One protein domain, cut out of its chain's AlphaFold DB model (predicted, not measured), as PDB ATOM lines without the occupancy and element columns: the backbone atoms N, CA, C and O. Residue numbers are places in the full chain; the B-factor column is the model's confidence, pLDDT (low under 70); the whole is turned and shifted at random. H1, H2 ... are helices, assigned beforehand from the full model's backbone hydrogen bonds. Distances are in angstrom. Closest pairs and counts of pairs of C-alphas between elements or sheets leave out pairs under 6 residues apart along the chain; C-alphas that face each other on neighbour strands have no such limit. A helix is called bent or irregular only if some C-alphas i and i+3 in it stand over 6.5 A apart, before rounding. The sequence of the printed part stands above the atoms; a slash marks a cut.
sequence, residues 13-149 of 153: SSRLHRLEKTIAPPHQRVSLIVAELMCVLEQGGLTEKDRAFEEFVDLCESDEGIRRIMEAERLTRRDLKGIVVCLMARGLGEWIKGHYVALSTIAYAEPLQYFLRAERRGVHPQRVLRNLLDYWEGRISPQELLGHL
ATOM      1  N   SER A  13     -11.020  -7.595 -47.147       67.25
ATOM      2  CA  SER A  13     -12.455  -7.640 -47.497       67.25
ATOM      3  C   SER A  13     -13.508  -7.050 -46.562       67.25
ATOM      4  O   SER A  13     -13.427  -7.021 -45.339       67.25
ATOM      5  N   SER A  14     -14.613  -6.688 -47.216       76.06
ATOM      6  CA  SER A  14     -15.940  -6.483 -46.636       76.06
ATOM      7  C   SER A  14     -16.326  -7.506 -45.561       76.06
ATOM      8  O   SER A  14     -17.113  -7.160 -44.685       76.06
ATOM      9  N   ARG A  15     -15.784  -8.734 -45.591       88.94
ATOM     10  CA  ARG A  15     -16.008  -9.751 -44.560       88.94
ATOM     11  C   ARG A  15     -15.371  -9.371 -43.226       88.94
ATOM     12  O   ARG A  15     -16.089  -9.391 -42.232       88.94
ATOM     13  N   LEU A  16     -14.089  -8.992 -43.198       89.06
ATOM     14  CA  LEU A  16     -13.422  -8.550 -41.967       89.06
ATOM     15  C   LEU A  16     -14.130  -7.319 -41.406       89.06
ATOM     16  O   LEU A  16     -14.518  -7.313 -40.247       89.06
ATOM     17  N   HIS A  17     -14.423  -6.341 -42.267       90.56
ATOM     18  CA  HIS A  17     -15.172  -5.140 -41.884       90.56
ATOM     19  C   HIS A  17     -16.558  -5.458 -41.309       90.56
ATOM     20  O   HIS A  17     -16.999  -4.861 -40.328       90.56
ATOM     21  N   ARG A  18     -17.273  -6.413 -41.915       93.19
ATOM     22  CA  ARG A  18     -18.571  -6.875 -41.412       93.19
ATOM     23  C   ARG A  18     -18.423  -7.504 -40.030       93.19
ATOM     24  O   ARG A  18     -19.209  -7.169 -39.153       93.19
ATOM     25  N   LEU A  19     -17.427  -8.368 -39.834       94.81
ATOM     26  CA  LEU A  19     -17.162  -8.998 -38.540       94.81
ATOM     27  C   LEU A  19     -16.786  -7.959 -37.483       94.81
ATOM     28  O   LEU A  19     -17.361  -7.978 -36.400       94.81
ATOM     29  N   GLU A  20     -15.918  -6.999 -37.810       94.88
ATOM     30  CA  GLU A  20     -15.576  -5.886 -36.919       94.88
ATOM     31  C   GLU A  20     -16.822  -5.105 -36.488       94.88
ATOM     32  O   GLU A  20     -16.986  -4.821 -35.306       94.88
ATOM     33  N   LYS A  21     -17.753  -4.824 -37.409       95.12
ATOM     34  CA  LYS A  21     -19.030  -4.168 -37.082       95.12
ATOM     35  C   LYS A  21     -19.958  -5.019 -36.225       95.12
ATOM     36  O   LYS A  21     -20.665  -4.456 -35.393       95.12
ATOM     37  N   THR A  22     -19.980  -6.336 -36.421       95.06
ATOM     38  CA  THR A  22     -20.758  -7.250 -35.573       95.06
ATOM     39  C   THR A  22     -20.170  -7.322 -34.160       95.06
ATOM     40  O   THR A  22     -20.912  -7.317 -33.180       95.06
ATOM     41  N   ILE A  23     -18.839  -7.337 -34.038       94.44
ATOM     42  CA  ILE A  23     -18.132  -7.406 -32.752       94.44
ATOM     43  C   ILE A  23     -18.223  -6.075 -31.997       94.44
ATOM     44  O   ILE A  23     -18.599  -6.036 -30.822       94.44
ATOM     45  N   ALA A  24     -17.908  -4.980 -32.686       94.19
ATOM     46  CA  ALA A  24     -17.801  -3.638 -32.139       94.19
ATOM     47  C   ALA A  24     -18.631  -2.625 -32.954       94.19
ATOM     48  O   ALA A  24     -18.077  -1.802 -33.691       94.19
ATOM     49  N   PRO A  25     -19.970  -2.634 -32.820       93.31
ATOM     50  CA  PRO A  25     -20.833  -1.667 -33.488       93.31
ATOM     51  C   PRO A  25     -20.414  -0.216 -33.174       93.31
ATOM     52  O   PRO A  25     -20.170   0.092 -32.006       93.31
ATOM     53  N   PRO A  26     -20.394   0.714 -34.155       87.44
ATOM     54  CA  PRO A  26     -19.886   2.083 -33.968       87.44
ATOM     55  C   PRO A  26     -20.527   2.906 -32.841       87.44
ATOM     56  O   PRO A  26     -19.934   3.870 -32.369       87.44
ATOM     57  N   HIS A  27     -21.740   2.549 -32.419       86.88
ATOM     58  CA  HIS A  27     -22.484   3.260 -31.377       86.88
ATOM     59  C   HIS A  27     -22.461   2.545 -30.019       86.88
ATOM     60  O   HIS A  27     -23.007   3.061 -29.043       86.88
ATOM     61  N   GLN A  28     -21.860   1.354 -29.935       90.44
ATOM     62  CA  GLN A  28     -21.797   0.600 -28.691       90.44
ATOM     63  C   GLN A  28     -20.626   1.094 -27.836       90.44
ATOM     64  O   GLN A  28     -19.519   1.329 -28.314       90.44
ATOM     65  N   ARG A  29     -20.871   1.249 -26.531       91.81
ATOM     66  CA  ARG A  29     -19.831   1.657 -25.581       91.81
ATOM     67  C   ARG A  29     -18.750   0.582 -25.493       91.81
ATOM     68  O   ARG A  29     -19.068  -0.576 -25.230       91.81
ATOM     69  N   VAL A  30     -17.483   0.990 -25.583       92.25
ATOM     70  CA  VAL A  30     -16.314   0.096 -25.457       92.25
ATOM     71  C   VAL A  30     -16.373  -0.749 -24.190       92.25
ATOM     72  O   VAL A  30     -16.101  -1.939 -24.241       92.25
ATOM     73  N   SER A  31     -16.808  -0.172 -23.066       91.81
ATOM     74  CA  SER A  31     -16.944  -0.903 -21.800       91.81
ATOM     75  C   SER A  31     -17.909  -2.091 -21.883       91.81
ATOM     76  O   SER A  31     -17.679  -3.102 -21.232       91.81
ATOM     77  N   LEU A  32     -18.982  -1.977 -22.677       91.38
ATOM     78  CA  LEU A  32     -19.931  -3.071 -22.891       91.38
ATOM     79  C   LEU A  32     -19.336  -4.132 -23.816       91.38
ATOM     80  O   LEU A  32     -19.422  -5.314 -23.507       91.38
ATOM     81  N   ILE A  33     -18.667  -3.707 -24.893       91.81
ATOM     82  CA  ILE A  33     -17.979  -4.619 -25.820       91.81
ATOM     83  C   ILE A  33     -16.921  -5.437 -25.063       91.81
ATOM     84  O   ILE A  33     -16.881  -6.657 -25.176       91.81
ATOM     85  N   VAL A  34     -16.097  -4.777 -24.247       91.44
ATOM     86  CA  VAL A  34     -15.064  -5.425 -23.430       91.44
ATOM     87  C   VAL A  34     -15.678  -6.417 -22.441       91.44
ATOM     88  O   VAL A  34     -15.186  -7.536 -22.343       91.44
ATOM     89  N   ALA A  35     -16.760  -6.048 -21.746       89.62
ATOM     90  CA  ALA A  35     -17.450  -6.954 -20.827       89.62
ATOM     91  C   ALA A  35     -17.976  -8.212 -21.538       89.62
ATOM     92  O   ALA A  35     -17.759  -9.321 -21.059       89.62
ATOM     93  N   GLU A  36     -18.600  -8.048 -22.707       89.44
ATOM     94  CA  GLU A  36     -19.094  -9.162 -23.520       89.44
ATOM     95  C   GLU A  36     -17.946 -10.079 -23.970       89.44
ATOM     96  O   GLU A  36     -18.011 -11.289 -23.766       89.44
ATOM     97  N   LEU A  37     -16.853  -9.519 -24.501       88.69
ATOM     98  CA  LEU A  37     -15.700 -10.307 -24.955       88.69
ATOM     99  C   LEU A  37     -14.971 -11.026 -23.812       88.69
ATOM    100  O   LEU A  37     -14.466 -12.132 -24.013       88.69
ATOM    101  N   MET A  38     -14.926 -10.444 -22.610       86.81
ATOM    102  CA  MET A  38     -14.387 -11.130 -21.431       86.81
ATOM    103  C   MET A  38     -15.231 -12.355 -21.059       86.81
ATOM    104  O   MET A  38     -14.663 -13.418 -20.815       86.81
ATOM    105  N   CYS A  39     -16.564 -12.264 -21.122       83.88
ATOM    106  CA  CYS A  39     -17.431 -13.430 -20.920       83.88
ATOM    107  C   CYS A  39     -17.157 -14.538 -21.956       83.88
ATOM    108  O   CYS A  39     -17.105 -15.716 -21.599       83.88
ATOM    109  N   VAL A  40     -16.924 -14.174 -23.225       81.88
ATOM    110  CA  VAL A  40     -16.584 -15.136 -24.296       81.88
ATOM    111  C   VAL A  40     -15.300 -15.897 -23.989       81.88
ATOM    112  O   VAL A  40     -15.245 -17.113 -24.177       81.88
ATOM    113  N   LEU A  41     -14.273 -15.193 -23.504       80.62
ATOM    114  CA  LEU A  41     -12.980 -15.780 -23.145       80.62
ATOM    115  C   LEU A  41     -13.074 -16.812 -22.014       80.62
ATOM    116  O   LEU A  41     -12.246 -17.723 -21.954       80.62
ATOM    117  N   GLU A  42     -14.043 -16.656 -21.114       78.94
ATOM    118  CA  GLU A  42     -14.201 -17.503 -19.931       78.94
ATOM    119  C   GLU A  42     -15.140 -18.687 -20.158       78.94
ATOM    120  O   GLU A  42     -14.855 -19.784 -19.679       78.94
ATOM    121  N   GLN A  43     -16.252 -18.481 -20.869       71.38
ATOM    122  CA  GLN A  43     -17.370 -19.431 -20.855       71.38
ATOM    123  C   GLN A  43     -17.661 -20.078 -22.213       71.38
ATOM    124  O   GLN A  43     -18.356 -21.091 -22.251       71.38
ATOM    125  N   GLY A  44     -17.103 -19.554 -23.311       63.31
ATOM    126  CA  GLY A  44     -17.493 -19.961 -24.661       63.31
ATOM    127  C   GLY A  44     -18.915 -19.490 -24.974       63.31
ATOM    128  O   GLY A  44     -19.879 -19.817 -24.288       63.31
ATOM    129  N   GLY A  45     -19.054 -18.659 -25.997       64.62
ATOM    130  CA  GLY A  45     -20.311 -17.979 -26.276       64.62
ATOM    131  C   GLY A  45     -21.142 -18.627 -27.390       64.62
ATOM    132  O   GLY A  45     -20.600 -19.231 -28.314       64.62
ATOM    133  N   LEU A  46     -22.472 -18.498 -27.318       71.81
ATOM    134  CA  LEU A  46     -23.413 -18.967 -28.353       71.81
ATOM    135  C   LEU A  46     -24.042 -17.825 -29.165       71.81
ATOM    136  O   LEU A  46     -24.807 -18.106 -30.099       71.81
ATOM    137  N   THR A  47     -23.755 -16.566 -28.818       85.38
ATOM    138  CA  THR A  47     -24.357 -15.394 -29.458       85.38
ATOM    139  C   THR A  47     -23.773 -15.148 -30.848       85.38
ATOM    140  O   THR A  47     -22.728 -15.683 -31.224       85.38
ATOM    141  N   GLU A  48     -24.458 -14.323 -31.639       87.56
ATOM    142  CA  GLU A  48     -23.961 -13.893 -32.950       87.56
ATOM    143  C   GLU A  48     -22.603 -13.187 -32.841       87.56
ATOM    144  O   GLU A  48     -21.714 -13.433 -33.656       87.56
ATOM    145  N   LYS A  49     -22.417 -12.366 -31.801       89.25
ATOM    146  CA  LYS A  49     -21.161 -11.660 -31.547       89.25
ATOM    147  C   LYS A  49     -20.014 -12.628 -31.274       89.25
ATOM    148  O   LYS A  49     -18.926 -12.446 -31.811       89.25
ATOM    149  N   ASP A  50     -20.272 -13.676 -30.501       88.25
ATOM    150  CA  ASP A  50     -19.256 -14.665 -30.131       88.25
ATOM    151  C   ASP A  50     -18.792 -15.434 -31.366       88.25
ATOM    152  O   ASP A  50     -17.596 -15.563 -31.615       88.25
ATOM    153  N   ARG A  51     -19.748 -15.857 -32.204       90.94
ATOM    154  CA  ARG A  51     -19.457 -16.509 -33.489       90.94
ATOM    155  C   ARG A  51     -18.692 -15.585 -34.426       90.94
ATOM    156  O   ARG A  51     -17.746 -16.034 -35.063       90.94
ATOM    157  N   ALA A  52     -19.067 -14.308 -34.486       93.50
ATOM    158  CA  ALA A  52     -18.348 -13.323 -35.283       93.50
ATOM    159  C   ALA A  52     -16.914 -13.122 -34.776       93.50
ATOM    160  O   ALA A  52     -16.003 -12.973 -35.585       93.50
ATOM    161  N   PHE A  53     -16.693 -13.154 -33.460       94.00
ATOM    162  CA  PHE A  53     -15.354 -13.041 -32.892       94.00
ATOM    163  C   PHE A  53     -14.502 -14.288 -33.148       94.00
ATOM    164  O   PHE A  53     -13.331 -14.152 -33.490       94.00
ATOM    165  N   GLU A  54     -15.074 -15.492 -33.062       93.38
ATOM    166  CA  GLU A  54     -14.370 -16.712 -33.477       93.38
ATOM    167  C   GLU A  54     -14.010 -16.682 -34.960       93.38
ATOM    168  O   GLU A  54     -12.849 -16.894 -35.302       93.38
ATOM    169  N   GLU A  55     -14.967 -16.341 -35.826       94.12
ATOM    170  CA  GLU A  55     -14.746 -16.245 -37.271       94.12
ATOM    171  C   GLU A  55     -13.687 -15.184 -37.606       94.12
ATOM    172  O   GLU A  55     -12.857 -15.375 -38.492       94.12
ATOM    173  N   PHE A  56     -13.686 -14.064 -36.882       95.31
ATOM    174  CA  PHE A  56     -12.669 -13.029 -37.014       95.31
ATOM    175  C   PHE A  56     -11.271 -13.561 -36.673       95.31
ATOM    176  O   PHE A  56     -10.315 -13.303 -37.407       95.31
ATOM    177  N   VAL A  57     -11.143 -14.323 -35.586       94.94
ATOM    178  CA  VAL A  57      -9.860 -14.910 -35.183       94.94
ATOM    179  C   VAL A  57      -9.420 -16.004 -36.157       94.94
ATOM    180  O   VAL A  57      -8.244 -16.034 -36.504       94.94
ATOM    181  N   ASP A  58     -10.338 -16.822 -36.682       94.94
ATOM    182  CA  ASP A  58     -10.033 -17.795 -37.743       94.94
ATOM    183  C   ASP A  58      -9.443 -17.112 -38.983       94.94
ATOM    184  O   ASP A  58      -8.458 -17.580 -39.556       94.94
ATOM    185  N   LEU A  59     -10.015 -15.973 -39.391       93.69
ATOM    186  CA  LEU A  59      -9.475 -15.186 -40.500       93.69
ATOM    187  C   LEU A  59      -8.069 -14.666 -40.193       93.69
ATOM    188  O   LEU A  59      -7.206 -14.731 -41.069       93.69
ATOM    189  N   CYS A  60      -7.825 -14.192 -38.969       93.75
ATOM    190  CA  CYS A  60      -6.491 -13.770 -38.547       93.75
ATOM    191  C   CYS A  60      -5.494 -14.936 -38.613       93.75
ATOM    192  O   CYS A  60      -4.438 -14.790 -39.212       93.75
ATOM    193  N   GLU A  61      -5.834 -16.107 -38.072       93.75
ATOM    194  CA  GLU A  61      -4.955 -17.288 -38.059       93.75
ATOM    195  C   GLU A  61      -4.692 -17.860 -39.465       93.75
ATOM    196  O   GLU A  61      -3.632 -18.436 -39.716       93.75
ATOM    197  N   SER A  62      -5.632 -17.677 -40.399       92.50
ATOM    198  CA  SER A  62      -5.459 -18.079 -41.800       92.50
ATOM    199  C   SER A  62      -4.509 -17.175 -42.597       92.50
ATOM    200  O   SER A  62      -4.019 -17.582 -43.653       92.50
ATOM    201  N   ASP A  63      -4.232 -15.960 -42.112       92.69
ATOM    202  CA  ASP A  63      -3.292 -15.050 -42.756       92.69
ATOM    203  C   ASP A  63      -1.849 -15.477 -42.476       92.69
ATOM    204  O   ASP A  63      -1.428 -15.631 -41.331       92.69
ATOM    205  N   GLU A  64      -1.053 -15.637 -43.534       93.88
ATOM    206  CA  GLU A  64       0.317 -16.127 -43.397       93.88
ATOM    207  C   GLU A  64       1.213 -15.182 -42.577       93.88
ATOM    208  O   GLU A  64       2.072 -15.646 -41.824       93.88
ATOM    209  N   GLY A  65       1.017 -13.865 -42.693       93.94
ATOM    210  CA  GLY A  65       1.780 -12.875 -41.937       93.94
ATOM    211  C   GLY A  65       1.478 -12.953 -40.444       93.94
ATOM    212  O   GLY A  65       2.402 -13.017 -39.632       93.94
ATOM    213  N   ILE A  66       0.193 -13.023 -40.090       95.62
ATOM    214  CA  ILE A  66      -0.245 -13.204 -38.700       95.62
ATOM    215  C   ILE A  66       0.240 -14.540 -38.148       95.62
ATOM    216  O   ILE A  66       0.841 -14.565 -37.077       95.62
ATOM    217  N   ARG A  67       0.062 -15.639 -38.889       95.62
ATOM    218  CA  ARG A  67       0.499 -16.973 -38.461       95.62
ATOM    219  C   ARG A  67       1.994 -17.015 -38.150       95.62
ATOM    220  O   ARG A  67       2.380 -17.511 -37.096       95.62
ATOM    221  N   ARG A  68       2.839 -16.426 -39.005       96.31
ATOM    222  CA  ARG A  68       4.288 -16.321 -38.747       96.31
ATOM    223  C   ARG A  68       4.599 -15.530 -37.478       96.31
ATOM    224  O   ARG A  68       5.520 -15.894 -36.752       96.31
ATOM    225  N   ILE A  69       3.854 -14.457 -37.200       96.94
ATOM    226  CA  ILE A  69       4.017 -13.685 -35.961       96.94
ATOM    227  C   ILE A  69       3.591 -14.519 -34.755       96.94
ATOM    228  O   ILE A  69       4.328 -14.576 -33.778       96.94
ATOM    229  N   MET A  70       2.450 -15.207 -34.821       96.69
ATOM    230  CA  MET A  70       2.007 -16.086 -33.740       96.69
ATOM    231  C   MET A  70       3.032 -17.181 -33.444       96.69
ATOM    232  O   MET A  70       3.352 -17.408 -32.282       96.69
ATOM    233  N   GLU A  71       3.593 -17.817 -34.473       96.50
ATOM    234  CA  GLU A  71       4.644 -18.831 -34.325       96.50
ATOM    235  C   GLU A  71       5.921 -18.236 -33.699       96.50
ATOM    236  O   GLU A  71       6.442 -18.777 -32.722       96.50
ATOM    237  N   ALA A  72       6.400 -17.096 -34.212       95.38
ATOM    238  CA  ALA A  72       7.608 -16.430 -33.718       95.38
ATOM    239  C   ALA A  72       7.470 -15.948 -32.266       95.38
ATOM    240  O   ALA A  72       8.417 -16.035 -31.484       95.38
ATOM    241  N   GLU A  73       6.282 -15.466 -31.907       94.56
ATOM    242  CA  GLU A  73       5.981 -14.879 -30.605       94.56
ATOM    243  C   GLU A  73       5.308 -15.881 -29.643       94.56
ATOM    244  O   GLU A  73       4.974 -15.517 -28.516       94.56
ATOM    245  N   ARG A  74       5.162 -17.150 -30.064       95.69
ATOM    246  CA  ARG A  74       4.523 -18.264 -29.332       95.69
ATOM    247  C   ARG A  74       3.114 -17.939 -28.824       95.69
ATOM    248  O   ARG A  74       2.747 -18.323 -27.715       95.69
ATOM    249  N   LEU A  75       2.334 -17.232 -29.634       96.50
ATOM    250  CA  LEU A  75       0.966 -16.852 -29.297       96.50
ATOM    251  C   LEU A  75      -0.002 -17.989 -29.583       96.50
ATOM    252  O   LEU A  75       0.054 -18.645 -30.623       96.50
ATOM    253  N   THR A  76      -0.957 -18.147 -28.684       96.00
ATOM    254  CA  THR A  76      -2.141 -18.969 -28.884       96.00
ATOM    255  C   THR A  76      -3.313 -18.119 -29.372       96.00
ATOM    256  O   THR A  76      -3.342 -16.892 -29.240       96.00
ATOM    257  N   ARG A  77      -4.358 -18.792 -29.852       94.56
ATOM    258  CA  ARG A  77      -5.663 -18.185 -30.133       94.56
ATOM    259  C   ARG A  77      -6.210 -17.364 -28.960       94.56
ATOM    260  O   ARG A  77      -6.800 -16.301 -29.147       94.56
ATOM    261  N   ARG A  78      -6.030 -17.870 -27.733       93.69
ATOM    262  CA  ARG A  78      -6.471 -17.194 -26.506       93.69
ATOM    263  C   ARG A  78      -5.697 -15.895 -26.291       93.69
ATOM    264  O   ARG A  78      -6.307 -14.905 -25.897       93.69
ATOM    265  N   ASP A  79      -4.405 -15.887 -26.603       95.69
ATOM    266  CA  ASP A  79      -3.571 -14.689 -26.495       95.69
ATOM    267  C   ASP A  79      -4.021 -13.615 -27.484       95.69
ATOM    268  O   ASP A  79      -4.200 -12.472 -27.077       95.69
ATOM    269  N   LEU A  80      -4.314 -13.968 -28.743       95.50
ATOM    270  CA  LEU A  80      -4.862 -13.012 -29.717       95.50
ATOM    271  C   LEU A  80      -6.148 -12.346 -29.219       95.50
ATOM    272  O   LEU A  80      -6.285 -11.122 -29.273       95.50
ATOM    273  N   LYS A  81      -7.081 -13.134 -28.683       95.69
ATOM    274  CA  LYS A  81      -8.324 -12.594 -28.116       95.69
ATOM    275  C   LYS A  81      -8.062 -11.709 -26.896       95.69
ATOM    276  O   LYS A  81      -8.669 -10.648 -26.763       95.69
ATOM    277  N   GLY A  82      -7.138 -12.117 -26.026       95.50
ATOM    278  CA  GLY A  82      -6.708 -11.323 -24.875       95.50
ATOM    279  C   GLY A  82      -6.076  -9.991 -25.286       95.50
ATOM    280  O   GLY A  82      -6.354  -8.965 -24.666       95.50
ATOM    281  N   ILE A  83      -5.296  -9.978 -26.371       96.69
ATOM    282  CA  ILE A  83      -4.702  -8.764 -26.942       96.69
ATOM    283  C   ILE A  83      -5.796  -7.793 -27.389       96.69
ATOM    284  O   ILE A  83      -5.712  -6.616 -27.052       96.69
ATOM    285  N   VAL A  84      -6.855  -8.257 -28.062       96.62
ATOM    286  CA  VAL A  84      -7.986  -7.390 -28.457       96.62
ATOM    287  C   VAL A  84      -8.600  -6.693 -27.246       96.62
ATOM    288  O   VAL A  84      -8.735  -5.467 -27.241       96.62
ATOM    289  N   VAL A  85      -8.931  -7.455 -26.199       95.00
ATOM    290  CA  VAL A  85      -9.506  -6.908 -24.959       95.00
ATOM    291  C   VAL A  85      -8.543  -5.909 -24.312       95.00
ATOM    292  O   VAL A  85      -8.954  -4.827 -23.890       95.00
ATOM    293  N   CYS A  86      -7.251  -6.237 -24.286       94.75
ATOM    294  CA  CYS A  86      -6.205  -5.376 -23.747       94.75
ATOM    295  C   CYS A  86      -6.101  -4.044 -24.506       94.75
ATOM    296  O   CYS A  86      -6.080  -2.981 -23.888       94.75
ATOM    297  N   LEU A  87      -6.086  -4.083 -25.840       96.31
ATOM    298  CA  LEU A  87      -6.033  -2.897 -26.696       96.31
ATOM    299  C   LEU A  87      -7.264  -2.007 -26.477       96.31
ATOM    300  O   LEU A  87      -7.115  -0.801 -26.271       96.31
ATOM    301  N   MET A  88      -8.468  -2.589 -26.444       95.62
ATOM    302  CA  MET A  88      -9.705  -1.847 -26.164       95.62
ATOM    303  C   MET A  88      -9.654  -1.154 -24.796       95.62
ATOM    304  O   MET A  88      -9.933   0.040 -24.700       95.62
ATOM    305  N   ALA A  89      -9.242  -1.875 -23.747       91.50
ATOM    306  CA  ALA A  89      -9.128  -1.335 -22.392       91.50
ATOM    307  C   ALA A  89      -8.067  -0.225 -22.270       91.50
ATOM    308  O   ALA A  89      -8.187   0.658 -21.423       91.50
ATOM    309  N   ARG A  90      -7.046  -0.241 -23.136       91.12
ATOM    310  CA  ARG A  90      -5.979   0.771 -23.209       91.12
ATOM    311  C   ARG A  90      -6.330   1.990 -24.067       91.12
ATOM    312  O   ARG A  90      -5.484   2.863 -24.230       91.12
ATOM    313  N   GLY A  91      -7.555   2.065 -24.587       91.81
ATOM    314  CA  GLY A  91      -8.051   3.225 -25.329       91.81
ATOM    315  C   GLY A  91      -8.059   3.072 -26.850       91.81
ATOM    316  O   GLY A  91      -8.397   4.029 -27.525       91.81
ATOM    317  N   LEU A  92      -7.762   1.888 -27.400       94.50
ATOM    318  CA  LEU A  92      -7.840   1.619 -28.849       94.50
ATOM    319  C   LEU A  92      -9.211   1.081 -29.292       94.50
ATOM    320  O   LEU A  92      -9.346   0.459 -30.346       94.50
ATOM    321  N   GLY A  93     -10.237   1.277 -28.468       93.69
ATOM    322  CA  GLY A  93     -11.600   0.824 -28.728       93.69
ATOM    323  C   GLY A  93     -12.392   1.743 -29.661       93.69
ATOM    324  O   GLY A  93     -13.555   2.020 -29.382       93.69
ATOM    325  N   GLU A  94     -11.792   2.244 -30.737       93.56
ATOM    326  CA  GLU A  94     -12.404   3.255 -31.605       93.56
ATOM    327  C   GLU A  94     -12.368   2.893 -33.092       93.56
ATOM    328  O   GLU A  94     -11.589   2.045 -33.532       93.56
ATOM    329  N   TRP A  95     -13.242   3.542 -33.865       94.25
ATOM    330  CA  TRP A  95     -13.295   3.419 -35.318       94.25
ATOM    331  C   TRP A  95     -12.489   4.541 -35.976       94.25
ATOM    332  O   TRP A  95     -12.858   5.708 -35.865       94.25
ATOM    333  N   ILE A  96     -11.454   4.193 -36.740       93.06
ATOM    334  CA  ILE A  96     -10.643   5.147 -37.511       93.06
ATOM    335  C   ILE A  96     -10.637   4.717 -38.971       93.06
ATOM    336  O   ILE A  96     -10.285   3.588 -39.293       93.06
ATOM    337  N   LYS A  97     -11.053   5.615 -39.872       89.44
ATOM    338  CA  LYS A  97     -11.064   5.382 -41.332       89.44
ATOM    339  C   LYS A  97     -11.705   4.047 -41.760       89.44
ATOM    340  O   LYS A  97     -11.312   3.458 -42.760       89.44
ATOM    341  N   GLY A  98     -12.718   3.591 -41.022       88.88
ATOM    342  CA  GLY A  98     -13.420   2.340 -41.315       88.88
ATOM    343  C   GLY A  98     -12.784   1.080 -40.727       88.88
ATOM    344  O   GLY A  98     -13.209   0.003 -41.112       88.88
ATOM    345  N   HIS A  99     -11.839   1.211 -39.798       91.75
ATOM    346  CA  HIS A  99     -11.227   0.116 -39.046       91.75
ATOM    347  C   HIS A  99     -11.557   0.237 -37.566       91.75
ATOM    348  O   HIS A  99     -11.409   1.326 -37.005       91.75
ATOM    349  N   TYR A 100     -11.960  -0.858 -36.921       95.81
ATOM    350  CA  TYR A 100     -12.007  -0.881 -35.462       95.81
ATOM    351  C   TYR A 100     -10.616  -1.192 -34.908       95.81
ATOM    352  O   TYR A 100     -10.152  -2.332 -34.968       95.81
ATOM    353  N   VAL A 101      -9.946  -0.180 -34.359       95.75
ATOM    354  CA  VAL A 101      -8.486  -0.167 -34.192       95.75
ATOM    355  C   VAL A 101      -7.951  -1.367 -33.406       95.75
ATOM    356  O   VAL A 101      -6.976  -1.987 -33.835       95.75
ATOM    357  N   ALA A 102      -8.576  -1.743 -32.288       97.12
ATOM    358  CA  ALA A 102      -8.141  -2.900 -31.501       97.12
ATOM    359  C   ALA A 102      -8.226  -4.231 -32.275       97.12
ATOM    360  O   ALA A 102      -7.327  -5.062 -32.160       97.12
ATOM    361  N   LEU A 103      -9.278  -4.425 -33.076       96.88
ATOM    362  CA  LEU A 103      -9.451  -5.624 -33.899       96.88
ATOM    363  C   LEU A 103      -8.474  -5.592 -35.074       96.88
ATOM    364  O   LEU A 103      -7.682  -6.517 -35.256       96.88
ATOM    365  N   SER A 104      -8.442  -4.489 -35.819       96.06
ATOM    366  CA  SER A 104      -7.558  -4.361 -36.973       96.06
ATOM    367  C   SER A 104      -6.074  -4.436 -36.580       96.06
ATOM    368  O   SER A 104      -5.267  -4.960 -37.336       96.06
ATOM    369  N   THR A 105      -5.685  -4.022 -35.370       96.81
ATOM    370  CA  THR A 105      -4.300  -4.183 -34.885       96.81
ATOM    371  C   THR A 105      -3.855  -5.645 -34.865       96.81
ATOM    372  O   THR A 105      -2.695  -5.903 -35.164       96.81
ATOM    373  N   ILE A 106      -4.745  -6.602 -34.582       96.62
ATOM    374  CA  ILE A 106      -4.390  -8.031 -34.595       96.62
ATOM    375  C   ILE A 106      -4.601  -8.710 -35.955       96.62
ATOM    376  O   ILE A 106      -4.036  -9.772 -36.196       96.62
ATOM    377  N   ALA A 107      -5.382  -8.103 -36.853       95.62
ATOM    378  CA  ALA A 107      -5.648  -8.638 -38.192       95.62
ATOM    379  C   ALA A 107      -4.577  -8.258 -39.238       95.62
ATOM    380  O   ALA A 107      -4.565  -8.793 -40.357       95.62
ATOM    381  N   TYR A 108      -3.675  -7.335 -38.896       94.31
ATOM    382  CA  TYR A 108      -2.603  -6.850 -39.765       94.31
ATOM    383  C   TYR A 108      -1.234  -7.109 -39.126       94.31
ATOM    384  O   TYR A 108      -1.034  -6.890 -37.933       94.31
ATOM    385  N   ALA A 109      -0.290  -7.600 -39.931       94.94
ATOM    386  CA  ALA A 109       0.972  -8.143 -39.439       94.94
ATOM    387  C   ALA A 109       1.856  -7.076 -38.786       94.94
ATOM    388  O   ALA A 109       2.359  -7.268 -37.681       94.94
ATOM    389  N   GLU A 110       2.014  -5.930 -39.435       95.44
ATOM    390  CA  GLU A 110       2.864  -4.837 -38.971       95.44
ATOM    391  C   GLU A 110       2.401  -4.245 -37.627       95.44
ATOM    392  O   GLU A 110       3.225  -4.187 -36.708       95.44
ATOM    393  N   PRO A 111       1.124  -3.853 -37.435       96.81
ATOM    394  CA  PRO A 111       0.670  -3.339 -36.144       96.81
ATOM    395  C   PRO A 111       0.661  -4.404 -35.037       96.81
ATOM    396  O   PRO A 111       1.013  -4.075 -33.901       96.81
ATOM    397  N   LEU A 112       0.361  -5.676 -35.343       97.50
ATOM    398  CA  LEU A 112       0.462  -6.767 -34.367       97.50
ATOM    399  C   LEU A 112       1.913  -6.961 -33.910       97.50
ATOM    400  O   LEU A 112       2.198  -6.996 -32.712       97.50
ATOM    401  N   GLN A 113       2.845  -7.048 -34.862       96.75
ATOM    402  CA  GLN A 113       4.270  -7.200 -34.581       96.75
ATOM    403  C   GLN A 113       4.810  -6.020 -33.772       96.75
ATOM    404  O   GLN A 113       5.562  -6.226 -32.815       96.75
ATOM    405  N   TYR A 114       4.432  -4.793 -34.141       97.44
ATOM    406  CA  TYR A 114       4.799  -3.599 -33.393       97.44
ATOM    407  C   TYR A 114       4.327  -3.695 -31.943       97.44
ATOM    408  O   TYR A 114       5.147  -3.566 -31.036       97.44
ATOM    409  N   PHE A 115       3.036  -3.964 -31.725       97.62
ATOM    410  CA  PHE A 115       2.458  -4.044 -30.386       97.62
ATOM    411  C   PHE A 115       3.200  -5.062 -29.511       97.62
ATOM    412  O   PHE A 115       3.683  -4.719 -28.434       97.62
ATOM    413  N   LEU A 116       3.377  -6.289 -30.004       96.69
ATOM    414  CA  LEU A 116       4.019  -7.375 -29.255       96.69
ATOM    415  C   LEU A 116       5.470  -7.060 -28.884       96.69
ATOM    416  O   LEU A 116       5.897  -7.273 -27.747       96.69
ATOM    417  N   ARG A 117       6.243  -6.532 -29.838       95.56
ATOM    418  CA  ARG A 117       7.646  -6.177 -29.600       95.56
ATOM    419  C   ARG A 117       7.774  -4.969 -28.686       95.56
ATOM    420  O   ARG A 117       8.680  -4.943 -27.856       95.56
ATOM    421  N   ALA A 118       6.885  -3.990 -28.820       95.56
ATOM    422  CA  ALA A 118       6.864  -2.817 -27.962       95.56
ATOM    423  C   ALA A 118       6.565  -3.205 -26.507       95.56
ATOM    424  O   ALA A 118       7.292  -2.774 -25.613       95.56
ATOM    425  N   GLU A 119       5.582  -4.084 -26.279       94.00
ATOM    426  CA  GLU A 119       5.279  -4.630 -24.950       94.00
ATOM    427  C   GLU A 119       6.481  -5.376 -24.363       94.00
ATOM    428  O   GLU A 119       6.908  -5.083 -23.247       94.00
ATOM    429  N   ARG A 120       7.092  -6.291 -25.129       93.62
ATOM    430  CA  ARG A 120       8.260  -7.056 -24.665       93.62
ATOM    431  C   ARG A 120       9.446  -6.165 -24.305       93.62
ATOM    432  O   ARG A 120      10.160  -6.451 -23.350       93.62
ATOM    433  N   ARG A 121       9.670  -5.105 -25.082       93.25
ATOM    434  CA  ARG A 121      10.772  -4.152 -24.880       93.25
ATOM    435  C   ARG A 121      10.438  -3.071 -23.844       93.25
ATOM    436  O   ARG A 121      11.225  -2.145 -23.673       93.25
ATOM    437  N   GLY A 122       9.291  -3.160 -23.165       93.88
ATOM    438  CA  GLY A 122       8.903  -2.223 -22.110       93.88
ATOM    439  C   GLY A 122       8.646  -0.802 -22.613       93.88
ATOM    440  O   GLY A 122       8.853   0.164 -21.876       93.88
ATOM    441  N   VAL A 123       8.222  -0.640 -23.871       94.94
ATOM    442  CA  VAL A 123       7.832   0.672 -24.400       94.94
ATOM    443  C   VAL A 123       6.632   1.180 -23.604       94.94
ATOM    444  O   VAL A 123       5.653   0.468 -23.410       94.94
ATOM    445  N   HIS A 124       6.700   2.435 -23.154       94.94
ATOM    446  CA  HIS A 124       5.647   3.027 -22.333       94.94
ATOM    447  C   HIS A 124       4.259   2.903 -23.008       94.94
ATOM    448  O   HIS A 124       4.131   3.320 -24.166       94.94
ATOM    449  N   PRO A 125       3.203   2.429 -22.314       93.25
ATOM    450  CA  PRO A 125       1.908   2.127 -22.936       93.25
ATOM    451  C   PRO A 125       1.284   3.291 -23.715       93.25
ATOM    452  O   PRO A 125       0.765   3.097 -24.810       93.25
ATOM    453  N   GLN A 126       1.396   4.526 -23.210       93.94
ATOM    454  CA  GLN A 126       0.887   5.712 -23.920       93.94
ATOM    455  C   GLN A 126       1.612   5.971 -25.250       93.94
ATOM    456  O   GLN A 126       1.026   6.518 -26.180       93.94
ATOM    457  N   ARG A 127       2.889   5.581 -25.357       95.94
ATOM    458  CA  ARG A 127       3.655   5.703 -26.601       95.94
ATOM    459  C   ARG A 127       3.218   4.649 -27.612       95.94
ATOM    460  O   ARG A 127       3.069   4.983 -28.781       95.94
ATOM    461  N   VAL A 128       2.965   3.420 -27.156       96.88
ATOM    462  CA  VAL A 128       2.396   2.350 -27.993       96.88
ATOM    463  C   VAL A 128       1.032   2.771 -28.537       96.88
ATOM    464  O   VAL A 128       0.813   2.705 -29.744       96.88
ATOM    465  N   LEU A 129       0.159   3.280 -27.658       95.81
ATOM    466  CA  LEU A 129      -1.157   3.814 -28.007       95.81
ATOM    467  C   LEU A 129      -1.053   4.888 -29.096       95.81
ATOM    468  O   LEU A 129      -1.657   4.747 -30.155       95.81
ATOM    469  N   ARG A 130      -0.251   5.934 -28.856       96.38
ATOM    470  CA  ARG A 130      -0.091   7.045 -29.800       96.38
ATOM    471  C   ARG A 130       0.401   6.573 -31.164       96.38
ATOM    472  O   ARG A 130      -0.166   6.962 -32.173       96.38
ATOM    473  N   ASN A 131       1.416   5.716 -31.192       97.50
ATOM    474  CA  ASN A 131       1.986   5.236 -32.445       97.50
ATOM    475  C   ASN A 131       0.988   4.389 -33.251       97.50
ATOM    476  O   ASN A 131       0.929   4.512 -34.471       97.50
ATOM    477  N   LEU A 132       0.181   3.555 -32.584       97.44
ATOM    478  CA  LEU A 132      -0.885   2.807 -33.251       97.44
ATOM    479  C   LEU A 132      -1.966   3.747 -33.803       97.44
ATOM    480  O   LEU A 132      -2.393   3.565 -34.939       97.44
ATOM    481  N   LEU A 133      -2.371   4.774 -33.049       96.56
ATOM    482  CA  LEU A 133      -3.321   5.779 -33.536       96.56
ATOM    483  C   LEU A 133      -2.769   6.543 -34.745       96.56
ATOM    484  O   LEU A 133      -3.435   6.595 -35.774       96.56
ATOM    485  N   ASP A 134      -1.529   7.032 -34.673       96.81
ATOM    486  CA  ASP A 134      -0.871   7.724 -35.786       96.81
ATOM    487  C   ASP A 134      -0.791   6.829 -37.038       96.81
ATOM    488  O   ASP A 134      -0.991   7.307 -38.157       96.81
ATOM    489  N   TYR A 135      -0.551   5.524 -36.867       96.94
ATOM    490  CA  TYR A 135      -0.567   4.551 -37.962       96.94
ATOM    491  C   TYR A 135      -1.957   4.430 -38.606       96.94
ATOM    492  O   TYR A 135      -2.090   4.581 -39.822       96.94
ATOM    493  N   TRP A 136      -3.013   4.227 -37.813       95.25
ATOM    494  CA  TRP A 136      -4.381   4.081 -38.333       95.25
ATOM    495  C   TRP A 136      -4.952   5.389 -38.898       95.25
ATOM    496  O   TRP A 136      -5.713   5.387 -39.869       95.25
ATOM    497  N   GLU A 137      -4.524   6.533 -38.368       95.12
ATOM    498  CA  GLU A 137      -4.792   7.855 -38.937       95.12
ATOM    499  C   GLU A 137      -3.971   8.128 -40.208       95.12
ATOM    500  O   GLU A 137      -4.213   9.124 -40.895       95.12
ATOM    501  N   GLY A 138      -3.055   7.233 -40.588       93.00
ATOM    502  CA  GLY A 138      -2.203   7.345 -41.772       93.00
ATOM    503  C   GLY A 138      -1.170   8.466 -41.684       93.00
ATOM    504  O   GLY A 138      -0.769   8.991 -42.720       93.00
ATOM    505  N   ARG A 139      -0.784   8.870 -40.468       95.75
ATOM    506  CA  ARG A 139       0.288   9.846 -40.217       95.75
ATOM    507  C   ARG A 139       1.675   9.222 -40.310       95.75
ATOM    508  O   ARG A 139       2.616   9.935 -40.633       95.75
ATOM    509  N   ILE A 140       1.787   7.921 -40.036       95.88
ATOM    510  CA  ILE A 140       3.025   7.150 -40.181       95.88
ATOM    511  C   ILE A 140       2.786   5.884 -41.007       95.88
ATOM    512  O   ILE A 140       1.721   5.269 -40.960       95.88
ATOM    513  N   SER A 141       3.796   5.499 -41.776       95.00
ATOM    514  CA  SER A 141       3.851   4.278 -42.578       95.00
ATOM    515  C   SER A 141       4.121   3.031 -41.719       95.00
ATOM    516  O   SER A 141       4.586   3.145 -40.579       95.00
ATOM    517  N   PRO A 142       3.907   1.814 -42.255       92.25
ATOM    518  CA  PRO A 142       4.288   0.587 -41.559       92.25
ATOM    519  C   PRO A 142       5.784   0.533 -41.198       92.25
ATOM    520  O   PRO A 142       6.147   0.059 -40.121       92.25
ATOM    521  N   GLN A 143       6.661   1.049 -42.068       94.44
ATOM    522  CA  GLN A 143       8.101   1.099 -41.803       94.44
ATOM    523  C   GLN A 143       8.429   2.043 -40.640       94.44
ATOM    524  O   GLN A 143       9.229   1.691 -39.774       94.44
ATOM    525  N   GLU A 144       7.798   3.217 -40.592       96.00
ATOM    526  CA  GLU A 144       7.967   4.179 -39.495       96.00
ATOM    527  C   GLU A 144       7.419   3.635 -38.173       96.00
ATOM    528  O   GLU A 144       8.073   3.778 -37.138       96.00
ATOM    529  N   LEU A 145       6.279   2.935 -38.206       96.25
ATOM    530  CA  LEU A 145       5.713   2.270 -37.031       96.25
ATOM    531  C   LEU A 145       6.717   1.288 -36.416       96.25
ATOM    532  O   LEU A 145       7.017   1.369 -35.224       96.25
ATOM    533  N   LEU A 146       7.287   0.394 -37.227       94.44
ATOM    534  CA  LEU A 146       8.301  -0.558 -36.766       94.44
ATOM    535  C   LEU A 146       9.609   0.138 -36.354       94.44
ATOM    536  O   LEU A 146      10.269  -0.312 -35.418       94.44
ATOM    537  N   GLY A 147       9.951   1.264 -36.987       93.94
ATOM    538  CA  GLY A 147      11.097   2.105 -36.631       93.94
ATOM    539  C   GLY A 147      10.992   2.772 -35.254       93.94
ATOM    540  O   GLY A 147      11.998   3.213 -34.706       93.94
ATOM    541  N   HIS A 148       9.801   2.817 -34.647       93.12
ATOM    542  CA  HIS A 148       9.630   3.280 -33.269       93.12
ATOM    543  C   HIS A 148       9.993   2.242 -32.202       93.12
ATOM    544  O   HIS A 148       9.962   2.571 -31.009       93.12
ATOM    545  N   LEU A 149      10.312   1.005 -32.591       91.25
ATOM    546  CA  LEU A 149      10.810   0.006 -31.657       91.25
ATOM    547  C   LEU A 149      12.259   0.340 -31.243       91.25
ATOM    548  O   LEU A 149      13.068   0.694 -32.098       91.25
TER     549      LEU A 149
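What this domain is: This is residues 13 to 149 of the 153 residues of an uncharacterized protein of Nitrospira sp. KM1 (UniProt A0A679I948). A helical hairpin, H5 and H6, lies in the middle of an all-helix body, with H1, H2 and H3 to one side of it and H4, H7, H8 and H9 to the other. H2 is side by side with H5 and runs opposite to it; H1 crosses H3; H4, H7 and H8 make a row of nearly aligned helices, and H9 covers part of H7 and H8 at the far end. The printed part has 137 residues with nine named helices, H1 to H9 in order, and no named strand. It is compact, with a radius of gyration of the C-alphas of 14.0 A, and spans 41 by 32 by 28 A.

How they stand to each other: Begin at H1, residues 13 to 23, which touches H3, residues 48 to 62, at a steep tilt of 41 degrees, opposite ways; their closest C-alphas, of Ile 23 and Lys 49, are 5.4 A apart. H2, residues 30 to 43, touches H5, residues 77 to 92, at a shallow tilt of 18 degrees, opposite ways, closest at C-alphas Val 34 and Val 85, 6.0 A. H5 forms a hairpin with H6, residues 101 to 107, closest at C-alphas Leu 87 and Ala 102, 5.2 A. H4, residues 64 to 73, touches H7, residues 109 to 120, at 11 degrees, the same way, closest at C-alphas Ile 66 and Ala 109, 5.3 A. H7 and H8, residues 125 to 136, form a hairpin at 9 degrees, closest at C-alphas Phe 115 and Val 128, 6.8 A. H9, residues 142 to 147, touches residues 110 to 114 of H7; C-alphas Tyr 114 and Leu 146 are closest, 5.7 A. Among the pairs that are apart are H2 and H7. Every O i to N i+4 pair is within hydrogen-bond range in H1, H2, H3, H4, H7, H8 and H9; H5 has 11 of 12 and H6 2 of 3.

Where its parts are: Find C-alpha 13 at (-12.455, -7.640, -47.497), where H1 begins. H2 is 20.1 A from first to last C-alpha, H3 20.9 A and H5 20.0 A. H5 begins at C-alpha 77, (-5.663, -18.185, -30.133); it is irregular, with C-alphas 89 and 92 7.2 A apart. H7 is 16.5 A long and H8 16.7 A. H9 ends at C-alpha 147, (11.097, 2.105, -36.631).

The domain as a whole: The C-alphas farthest apart, of Leu 46 and Gly 147, are 41.3 A apart. The printed part has no cut, and no link is long. Between H5 and H6, look for residues 95 to 96, which pair antiparallel with residues 99 to 100. Mean pLDDT of the printed part is 92.5; residues 13, 44 and 45 are under 70.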